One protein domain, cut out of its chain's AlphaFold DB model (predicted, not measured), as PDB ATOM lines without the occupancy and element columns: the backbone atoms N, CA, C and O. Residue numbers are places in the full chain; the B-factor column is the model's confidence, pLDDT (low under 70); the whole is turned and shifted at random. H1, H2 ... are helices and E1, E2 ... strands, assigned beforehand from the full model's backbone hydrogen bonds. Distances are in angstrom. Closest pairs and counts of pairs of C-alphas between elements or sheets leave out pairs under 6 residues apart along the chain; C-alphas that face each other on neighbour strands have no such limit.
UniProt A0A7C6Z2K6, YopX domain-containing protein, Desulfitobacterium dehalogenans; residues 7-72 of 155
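AT A GLANCE: This is residues 7 to 72 of the 155 residues of the protein "YopX domain-containing protein" of Desulfitobacterium dehalogenans (UniProt A0A7C6Z2K6). A strongly twisted sheet of three strands, E3, E4 and E5, makes the middle of an elongated body, its strands running roughly along the long axis, with a small second sheet, E2, E1 and E6, set crosswise at one end and the loop of residues 51 to 60 making the other end. The short helix H1 and the links beside it form an arch between E2 and E3. The printed part has 66 residues, in the order E1, E2, H1, E3, E4, E5, E6, with one named helix and six named strands; both sheets are antiparallel, and the class is mostly strand. The whole is compact, with a radius of gyration of the C-alphas of 12.5 A, and spans 37 by 19 by 19 A.

HOW THE PARTS SIT: E1, residues 7 to 10, and E2, residues 15 to 18, form a hairpin, antiparallel at 155 degrees, with N 8 and O 17 at 2.9 A. On the other side of E1 is E6, residues 70 to 72, antiparallel at 158 degrees, with N 9 and O 71 at 2.8 A. H1, residues 26 to 29, is not on either sheet; it is too short for an O i to N i+4 pair, and its one O i to N i+3 pair is within hydrogen-bond range. E3, residues 33 to 40, bends by 74 degrees at residue 36. E3, E4, residues 45 to 50, and E5, residues 61 to 66, form a meander, each strand the antiparallel neighbour of the one before. In the hairpin E3 and E4, N 35 and O 48 are 2.8 A apart; in the hairpin E4 and E5, N 47 and O 64 are 3.0 A apart. Between the sheets, the closest C-alphas of E1 and E3 are those of Arg 7 and Ile 40, at 6.3 A. E5 and E6 meet only through their link, and E4 and E6 are only just apart, at 8.4 A.

IN THESE COORDINATES: E1 begins at C-alpha 7, (136.739, 234.702, 291.165), and is 10.1 A long; E2 is 9.9 A and H1 5.0 A. E3 begins at C-alpha 33, (145.618, 215.252, 296.744), and is 18.3 A long, E4 15.9 A and E5 15.7 A. E6, 6.4 A long, ends at C-alpha 72, (137.287, 237.019, 296.758).

THE WHOLE: The two C-alphas farthest apart are those of Lys 14 and Glu 57, at 38.7 A, while those of Arg 7 and Ile 72 are 6.1 A apart. The printed part has no cut and no long link. The mean pLDDT of the printed part is 71.0, and residues 20 to 37 and 50 to 62 are under 70.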
ATOM      1  N   ARG A   7     135.345 235.034 291.453       91.69
ATOM      2  CA  ARG A   7     136.739 234.702 291.165       91.69
ATOM      3  C   ARG A   7     137.587 235.074 292.376       91.69
ATOM      4  O   ARG A   7     137.133 235.818 293.242       91.69
ATOM      5  N   ALA A   8     138.804 234.574 292.432       90.38
ATOM      6  CA  ALA A   8     139.732 234.832 293.518       90.38
ATOM      7  C   ALA A   8     141.013 235.479 292.986       90.38
ATOM      8  O   ALA A   8     141.404 235.239 291.847       90.38
ATOM      9  N   TYR A   9     141.677 236.276 293.813       90.88
ATOM     10  CA  TYR A   9     143.034 236.749 293.565       90.88
ATOM     11  C   TYR A   9     143.966 236.222 294.653       90.88
ATOM     12  O   TYR A   9     143.757 236.500 295.835       90.88
ATOM     13  N   ASP A  10     144.995 235.472 294.266       88.62
ATOM     14  CA  ASP A  10     146.042 235.026 295.182       88.62
ATOM     15  C   ASP A  10     147.118 236.107 295.318       88.62
ATOM     16  O   ASP A  10     147.876 236.367 294.384       88.62
ATOM     17  N   LYS A  11     147.226 236.711 296.508       86.44
ATOM     18  CA  LYS A  11     148.214 237.767 296.787       86.44
ATOM     19  C   LYS A  11     149.661 237.278 296.779       86.44
ATOM     20  O   LYS A  11     150.567 238.086 296.581       86.44
ATOM     21  N   ARG A  12     149.900 235.996 297.069       84.75
ATOM     22  CA  ARG A  12     151.245 235.406 297.118       84.75
ATOM     23  C   ARG A  12     151.749 235.117 295.716       84.75
ATOM     24  O   ARG A  12     152.862 235.510 295.383       84.75
ATOM     25  N   GLU A  13     150.920 234.459 294.914       84.25
ATOM     26  CA  GLU A  13     151.259 234.075 293.538       84.25
ATOM     27  C   GLU A  13     150.995 235.205 292.527       84.25
ATOM     28  O   GLU A  13     151.450 235.120 291.389       84.25
ATOM     29  N   LYS A  14     150.293 236.269 292.943       88.12
ATOM     30  CA  LYS A  14     149.867 237.404 292.108       88.12
ATOM     31  C   LYS A  14     149.118 236.947 290.860       88.12
ATOM     32  O   LYS A  14     149.501 237.259 289.735       88.12
ATOM     33  N   ASN A  15     148.083 236.139 291.069       86.62
ATOM     34  CA  ASN A  15     147.327 235.550 289.972       86.62
ATOM     35  C   ASN A  15     145.823 235.519 290.257       86.62
ATOM     36  O   ASN A  15     145.394 235.258 291.384       86.62
ATOM     37  N   LEU A  16     145.032 235.735 289.206       88.75
ATOM     38  CA  LEU A  16     143.588 235.529 289.229       88.75
ATOM     39  C   LEU A  16     143.267 234.046 289.041       88.75
ATOM     40  O   LEU A  16     143.861 233.364 288.210       88.75
ATOM     41  N   ILE A  17     142.297 233.571 289.811       85.94
ATOM     42  CA  ILE A  17     141.795 232.202 289.799       85.94
ATOM     43  C   ILE A  17     140.308 232.281 289.486       85.94
ATOM     44  O   ILE A  17     139.526 232.853 290.252       85.94
ATOM     45  N   TYR A  18     139.906 231.707 288.362       83.00
ATOM     46  CA  TYR A  18     138.505 231.593 287.989       83.00
ATOM     47  C   TYR A  18     137.954 230.229 288.417       83.00
ATOM     48  O   TYR A  18     138.686 229.246 288.498       83.00
ATOM     49  N   ASN A  19     136.640 230.137 288.645       73.81
ATOM     50  CA  ASN A  19     135.977 228.869 289.002       73.81
ATOM     51  C   ASN A  19     136.283 227.721 288.021       73.81
ATOM     52  O   ASN A  19     136.349 226.560 288.408       73.81
ATOM     53  N   GLN A  20     136.473 228.056 286.746       68.75
ATOM     54  CA  GLN A  20     136.795 227.105 285.681       68.75
ATOM     55  C   GLN A  20     138.266 226.682 285.650       68.75
ATOM     56  O   GLN A  20     138.591 225.703 284.982       68.75
ATOM     57  N   ASP A  21     139.147 227.405 286.344       61.81
ATOM     58  CA  ASP A  21     140.573 227.141 286.248       61.81
ATOM     59  C   ASP A  21     140.958 225.896 287.026       61.81
ATOM     60  O   ASP A  21     141.959 225.307 286.680       61.81
ATOM     61  N   LEU A  22     140.177 225.404 287.994       59.22
ATOM     62  CA  LEU A  22     140.446 224.128 288.679       59.22
ATOM     63  C   LEU A  22     141.860 224.016 289.318       59.22
ATOM     64  O   LEU A  22     142.186 222.983 289.869       59.22
ATOM     65  N   TRP A  23     142.726 225.031 289.328       56.72
ATOM     66  CA  TRP A  23     144.061 224.924 289.934       56.72
ATOM     67  C   TRP A  23     144.082 225.675 291.264       56.72
ATOM     68  O   TRP A  23     143.975 226.900 291.298       56.72
ATOM     69  N   LEU A  24     144.253 224.947 292.372       58.50
ATOM     70  CA  LEU A  24     144.646 225.575 293.634       58.50
ATOM     71  C   LEU A  24     146.052 226.178 293.486       58.50
ATOM     72  O   LEU A  24     146.892 225.583 292.802       58.50
ATOM     73  N   PRO A  25     146.353 227.302 294.154       60.28
ATOM     74  CA  PRO A  25     147.711 227.812 294.291       60.28
ATOM     75  C   PRO A  25     148.716 226.735 294.691       60.28
ATOM     76  O   PRO A  25     148.417 225.883 295.530       60.28
ATOM     77  N   ARG A  26     149.947 226.806 294.168       63.94
ATOM     78  CA  ARG A  26     151.023 225.853 294.515       63.94
ATOM     79  C   ARG A  26     151.253 225.749 296.020       63.94
ATOM     80  O   ARG A  26     151.532 224.667 296.525       63.94
ATOM     81  N   SER A  27     151.089 226.856 296.743       58.00
ATOM     82  CA  SER A  27     151.204 226.886 298.204       58.00
ATOM     83  C   SER A  27     150.180 226.000 298.936       58.00
ATOM     84  O   SER A  27     150.446 225.592 300.064       58.00
ATOM     85  N   LEU A  28     149.056 225.661 298.298       57.94
ATOM     86  CA  LEU A  28     147.980 224.820 298.838       57.94
ATOM     87  C   LEU A  28     147.989 223.389 298.279       57.94
ATOM     88  O   LEU A  28     147.451 222.485 298.909       57.94
ATOM     89  N   GLN A  29     148.652 223.158 297.142       61.03
ATOM     90  CA  GLN A  29     148.796 221.826 296.532       61.03
ATOM     91  C   GLN A  29     149.631 220.847 297.383       61.03
ATOM     92  O   GLN A  29     149.556 219.641 297.183       61.03
ATOM     93  N   ASN A  30     150.420 221.341 298.344       53.66
ATOM     94  CA  ASN A  30     151.367 220.527 299.120       53.66
ATOM     95  C   ASN A  30     150.763 219.817 300.352       53.66
ATOM     96  O   ASN A  30     151.508 219.173 301.087       53.66
ATOM     97  N   ILE A  31     149.456 219.947 300.614       54.03
ATOM     98  CA  ILE A  31     148.816 219.449 301.854       54.03
ATOM     99  C   ILE A  31     148.044 218.126 301.628       54.03
ATOM    100  O   ILE A  31     147.666 217.456 302.582       54.03
ATOM    101  N   GLY A  32     147.873 217.684 300.378       51.69
ATOM    102  CA  GLY A  32     147.195 216.429 300.026       51.69
ATOM    103  C   GLY A  32     146.775 216.409 298.557       51.69
ATOM    104  O   GLY A  32     146.957 217.394 297.842       51.69
ATOM    105  N   HIS A  33     146.197 215.301 298.086       56.03
ATOM    106  CA  HIS A  33     145.618 215.252 296.744       56.03
ATOM    107  C   HIS A  33     144.266 215.969 296.750       56.03
ATOM    108  O   HIS A  33     143.338 215.540 297.425       56.03
ATOM    109  N   THR A  34     144.125 217.060 296.004       55.53
ATOM    110  CA  THR A  34     142.835 217.749 295.877       55.53
ATOM    111  C   THR A  34     141.870 216.944 295.008       55.53
ATOM    112  O   THR A  34     142.212 216.567 293.887       55.53
ATOM    113  N   VAL A  35     140.655 216.709 295.504       54.91
ATOM    114  CA  VAL A  35     139.556 216.098 294.748       54.91
ATOM    115  C   VAL A  35     138.626 217.200 294.250       54.91
ATOM    116  O   VAL A  35     138.165 218.050 295.010       54.91
ATOM    117  N   TYR A  36     138.379 217.186 292.943       57.97
ATOM    118  CA  TYR A  36     137.464 218.097 292.264       57.97
ATOM    119  C   TYR A  36     136.005 217.753 292.575       57.97
ATOM    120  O   TYR A  36     135.682 216.565 292.658       57.97
ATOM    121  N   PRO A  37     135.104 218.750 292.679       59.78
ATOM    122  CA  PRO A  37     135.230 220.127 292.171       59.78
ATOM    123  C   PRO A  37     135.776 221.169 293.170       59.78
ATOM    124  O   PRO A  37     135.530 221.094 294.370       59.78
ATOM    125  N   VAL A  38     136.478 222.180 292.640       71.50
ATOM    126  CA  VAL A  38     136.867 223.403 293.368       71.50
ATOM    127  C   VAL A  38     135.810 224.478 293.104       71.50
ATOM    128  O   VAL A  38     135.445 224.705 291.950       71.50
ATOM    129  N   HIS A  39     135.325 225.144 294.152       81.31
ATOM    130  CA  HIS A  39     134.303 226.185 294.047       81.31
ATOM    131  C   HIS A  39     134.702 227.439 294.818       81.31
ATOM    132  O   HIS A  39     135.009 227.383 296.000       81.31
ATOM    133  N   ILE A  40     134.655 228.586 294.157       85.69
ATOM    134  CA  ILE A  40     134.879 229.897 294.754       85.69
ATOM    135  C   ILE A  40     133.518 230.454 295.178       85.69
ATOM    136  O   ILE A  40     132.602 230.568 294.355       85.69
ATOM    137  N   THR A  41     133.396 230.775 296.459       86.94
ATOM    138  CA  THR A  41     132.218 231.362 297.110       86.94
ATOM    139  C   THR A  41     132.618 232.678 297.778       86.94
ATOM    140  O   THR A  41     133.780 233.076 297.717       86.94
ATOM    141  N   GLU A  42     131.675 233.349 298.444       87.12
ATOM    142  CA  GLU A  42     131.985 234.515 299.279       87.12
ATOM    143  C   GLU A  42     132.911 234.189 300.464       87.12
ATOM    144  O   GLU A  42     133.690 235.047 300.879       87.12
ATOM    145  N   ASP A  43     132.872 232.949 300.959       85.81
ATOM    146  CA  ASP A  43     133.643 232.502 302.123       85.81
ATOM    147  C   ASP A  43     135.087 232.122 301.767       85.81
ATOM    148  O   ASP A  43     135.974 232.142 302.626       85.81
ATOM    149  N   GLY A  44     135.350 231.770 300.505       84.88
ATOM    150  CA  GLY A  44     136.678 231.367 300.059       84.88
ATOM    151  C   GLY A  44     136.670 230.402 298.880       84.88
ATOM    152  O   GLY A  44     135.690 230.251 298.153       84.88
ATOM    153  N   ILE A  45     137.800 229.721 298.693       84.50
ATOM    154  CA  ILE A  45     137.927 228.614 297.744       84.50
ATOM    155  C   ILE A  45     137.647 227.312 298.500       84.50
ATOM    156  O   ILE A  45     138.411 226.924 299.383       84.50
ATOM    157  N   HIS A  46     136.548 226.654 298.151       82.44
ATOM    158  CA  HIS A  46     136.134 225.352 298.658       82.44
ATOM    159  C   HIS A  46     136.752 224.248 297.809       82.44
ATOM    160  O   HIS A  46     136.663 224.280 296.579       82.44
ATOM    161  N   TYR A  47     137.355 223.264 298.458       75.62
ATOM    162  CA  TYR A  47     137.928 222.093 297.808       75.62
ATOM    163  C   TYR A  47     137.959 220.920 298.781       75.62
ATOM    164  O   TYR A  47     137.897 221.105 299.995       75.62
ATOM    165  N   ARG A  48     138.083 219.706 298.250       72.81
ATOM    166  CA  ARG A  48     138.219 218.505 299.067       72.81
ATOM    167  C   ARG A  48     139.666 218.040 299.085       72.81
ATOM    168  O   ARG A  48     140.275 217.895 298.026       72.81
ATOM    169  N   LEU A  49     140.222 217.802 300.268       70.56
ATOM    170  CA  LEU A  49     141.506 217.127 300.429       70.56
ATOM    171  C   LEU A  49     141.276 215.623 300.545       70.56
ATOM    172  O   LEU A  49     140.476 215.171 301.359       70.56
ATOM    173  N   ASN A  50     142.005 214.856 299.743       63.19
ATOM    174  CA  ASN A  50     142.182 213.425 299.914       63.19
ATOM    175  C   ASN A  50     143.597 213.181 300.445       63.19
ATOM    176  O   ASN A  50     144.607 213.376 299.753       63.19
ATOM    177  N   CYS A  51     143.660 212.786 301.709       58.12
ATOM    178  CA  CYS A  51     144.897 212.398 302.358       58.12
ATOM    179  C   CYS A  51     145.185 210.930 302.028       58.12
ATOM    180  O   CYS A  51     144.961 210.049 302.855       58.12
ATOM    181  N   LEU A  52     145.715 210.670 300.826       54.88
ATOM    182  CA  LEU A  52     146.278 209.365 300.472       54.88
ATOM    183  C   LEU A  52     147.541 209.139 301.309       54.88
ATOM    184  O   LEU A  52     148.655 209.495 300.916       54.88
ATOM    185  N   SER A  53     147.377 208.598 302.510       45.41
ATOM    186  CA  SER A  53     148.521 208.193 303.307       45.41
ATOM    187  C   SER A  53     149.046 206.882 302.719       45.41
ATOM    188  O   SER A  53     148.373 205.857 302.742       45.41
ATOM    189  N   ASN A  54     150.285 206.874 302.228       47.06
ATOM    190  CA  ASN A  54     150.952 205.625 301.838       47.06
ATOM    191  C   ASN A  54     151.212 204.681 303.040       47.06
ATOM    192  O   ASN A  54     151.881 203.663 302.869       47.06
ATOM    193  N   HIS A  55     150.735 205.003 304.256       50.38
ATOM    194  CA  HIS A  55     151.154 204.345 305.499       50.38
ATOM    195  C   HIS A  55     150.082 204.099 306.578       50.38
ATOM    196  O   HIS A  55     150.428 203.512 307.599       50.38
ATOM    197  N   TYR A  56     148.810 204.452 306.387       48.00
ATOM    198  CA  TYR A  56     147.744 204.147 307.353       48.00
ATOM    199  C   TYR A  56     146.446 203.750 306.644       48.00
ATOM    200  O   TYR A  56     146.031 204.382 305.682       48.00
ATOM    201  N   GLU A  57     145.815 202.688 307.145       50.97
ATOM    202  CA  GLU A  57     144.692 201.934 306.564       50.97
ATOM    203  C   GLU A  57     143.362 202.712 306.415       50.97
ATOM    204  O   GLU A  57     142.311 202.085 306.311       50.97
ATOM    205  N   HIS A  58     143.346 204.042 306.519       52.47
ATOM    206  CA  HIS A  58     142.114 204.840 306.550       52.47
ATOM    207  C   HIS A  58     142.252 206.046 305.615       52.47
ATOM    208  O   HIS A  58     142.732 207.105 306.021       52.47
ATOM    209  N   ASP A  59     141.818 205.872 304.366       57.41
ATOM    210  CA  ASP A  59     141.551 206.988 303.463       57.41
ATOM    211  C   ASP A  59     140.463 207.868 304.097       57.41
ATOM    212  O   ASP A  59     139.391 207.376 304.465       57.41
ATOM    213  N   TRP A  60     140.734 209.161 304.260       59.72
ATOM    214  CA  TRP A  60     139.744 210.122 304.738       59.72
ATOM    215  C   TRP A  60     139.738 211.358 303.841       59.72
ATOM    216  O   TRP A  60     140.778 211.827 303.370       59.72
ATOM    217  N   GLU A  61     138.530 211.847 303.581       66.56
ATOM    218  CA  GLU A  61     138.272 213.052 302.804       66.56
ATOM    219  C   GLU A  61     137.865 214.186 303.750       66.56
ATOM    220  O   GLU A  61     137.049 213.977 304.651       66.56
ATOM    221  N   GLU A  62     138.399 215.387 303.528       69.44
ATOM    222  CA  GLU A  62     138.023 216.591 304.275       69.44
ATOM    223  C   GLU A  62     137.602 217.708 303.325       69.44
ATOM    224  O   GLU A  62     138.322 218.035 302.379       69.44
ATOM    225  N   ASP A  63     136.438 218.304 303.586       73.81
ATOM    226  CA  ASP A  63     136.003 219.516 302.898       73.81
ATOM    227  C   ASP A  63     136.679 220.730 303.550       73.81
ATOM    228  O   ASP A  63     136.504 220.999 304.739       73.81
ATOM    229  N   VAL A  64     137.453 221.474 302.762       75.56
ATOM    230  CA  VAL A  64     138.278 222.596 303.217       75.56
ATOM    231  C   VAL A  64     137.839 223.883 302.532       75.56
ATOM    232  O   VAL A  64     137.548 223.908 301.336       75.56
ATOM    233  N   VAL A  65     137.847 224.980 303.292       80.56
ATOM    234  CA  VAL A  65     137.669 226.341 302.777       80.56
ATOM    235  C   VAL A  65     138.936 227.131 303.053       80.56
ATOM    236  O   VAL A  65     139.379 227.224 304.197       80.56
ATOM    237  N   THR A  66     139.533 227.708 302.010       78.44
ATOM    238  CA  THR A  66     140.692 228.595 302.158       78.44
ATOM    239  C   THR A  66     140.354 230.022 301.753       78.44
ATOM    240  O   THR A  66     139.820 230.283 300.675       78.44
ATOM    241  N   CYS A  67     140.708 230.953 302.630       77.06
ATOM    242  CA  CYS A  67     140.574 232.391 302.419       77.06
ATOM    243  C   CYS A  67     141.874 233.146 302.742       77.06
ATOM    244  O   CYS A  67     141.996 234.342 302.487       77.06
ATOM    245  N   TYR A  68     142.885 232.466 303.295       78.44
ATOM    246  CA  TYR A  68     144.099 233.136 303.745       78.44
ATOM    247  C   TYR A  68     144.985 233.542 302.565       78.44
ATOM    248  O   TYR A  68     145.495 232.696 301.833       78.44
ATOM    249  N   GLY A  69     145.215 234.848 302.413       83.00
ATOM    250  CA  GLY A  69     145.995 235.397 301.299       83.00
ATOM    251  C   GLY A  69     145.238 235.437 299.968       83.00
ATOM    252  O   GLY A  69     145.837 235.810 298.961       83.00
ATOM    253  N   ILE A  70     143.946 235.103 299.979       87.75
ATOM    254  CA  ILE A  70     143.054 235.150 298.826       87.75
ATOM    255  C   ILE A  70     142.084 236.324 298.985       87.75
ATOM    256  O   ILE A  70     141.523 236.522 300.057       87.75
ATOM    257  N   GLU A  71     141.863 237.085 297.917       91.69
ATOM    258  CA  GLU A  71     140.780 238.071 297.839       91.69
ATOM    259  C   GLU A  71     139.667 237.546 296.951       91.69
ATOM    260  O   GLU A  71     139.891 237.249 295.776       91.69
ATOM    261  N   ILE A  72     138.464 237.444 297.505       91.88
ATOM    262  CA  ILE A  72     137.287 237.019 296.758       91.88
ATOM    263  C   ILE A  72     136.681 238.221 296.043       91.88
ATOM    264  O   ILE A  72     136.386 239.255 296.643       91.88
TER     265      ILE A  72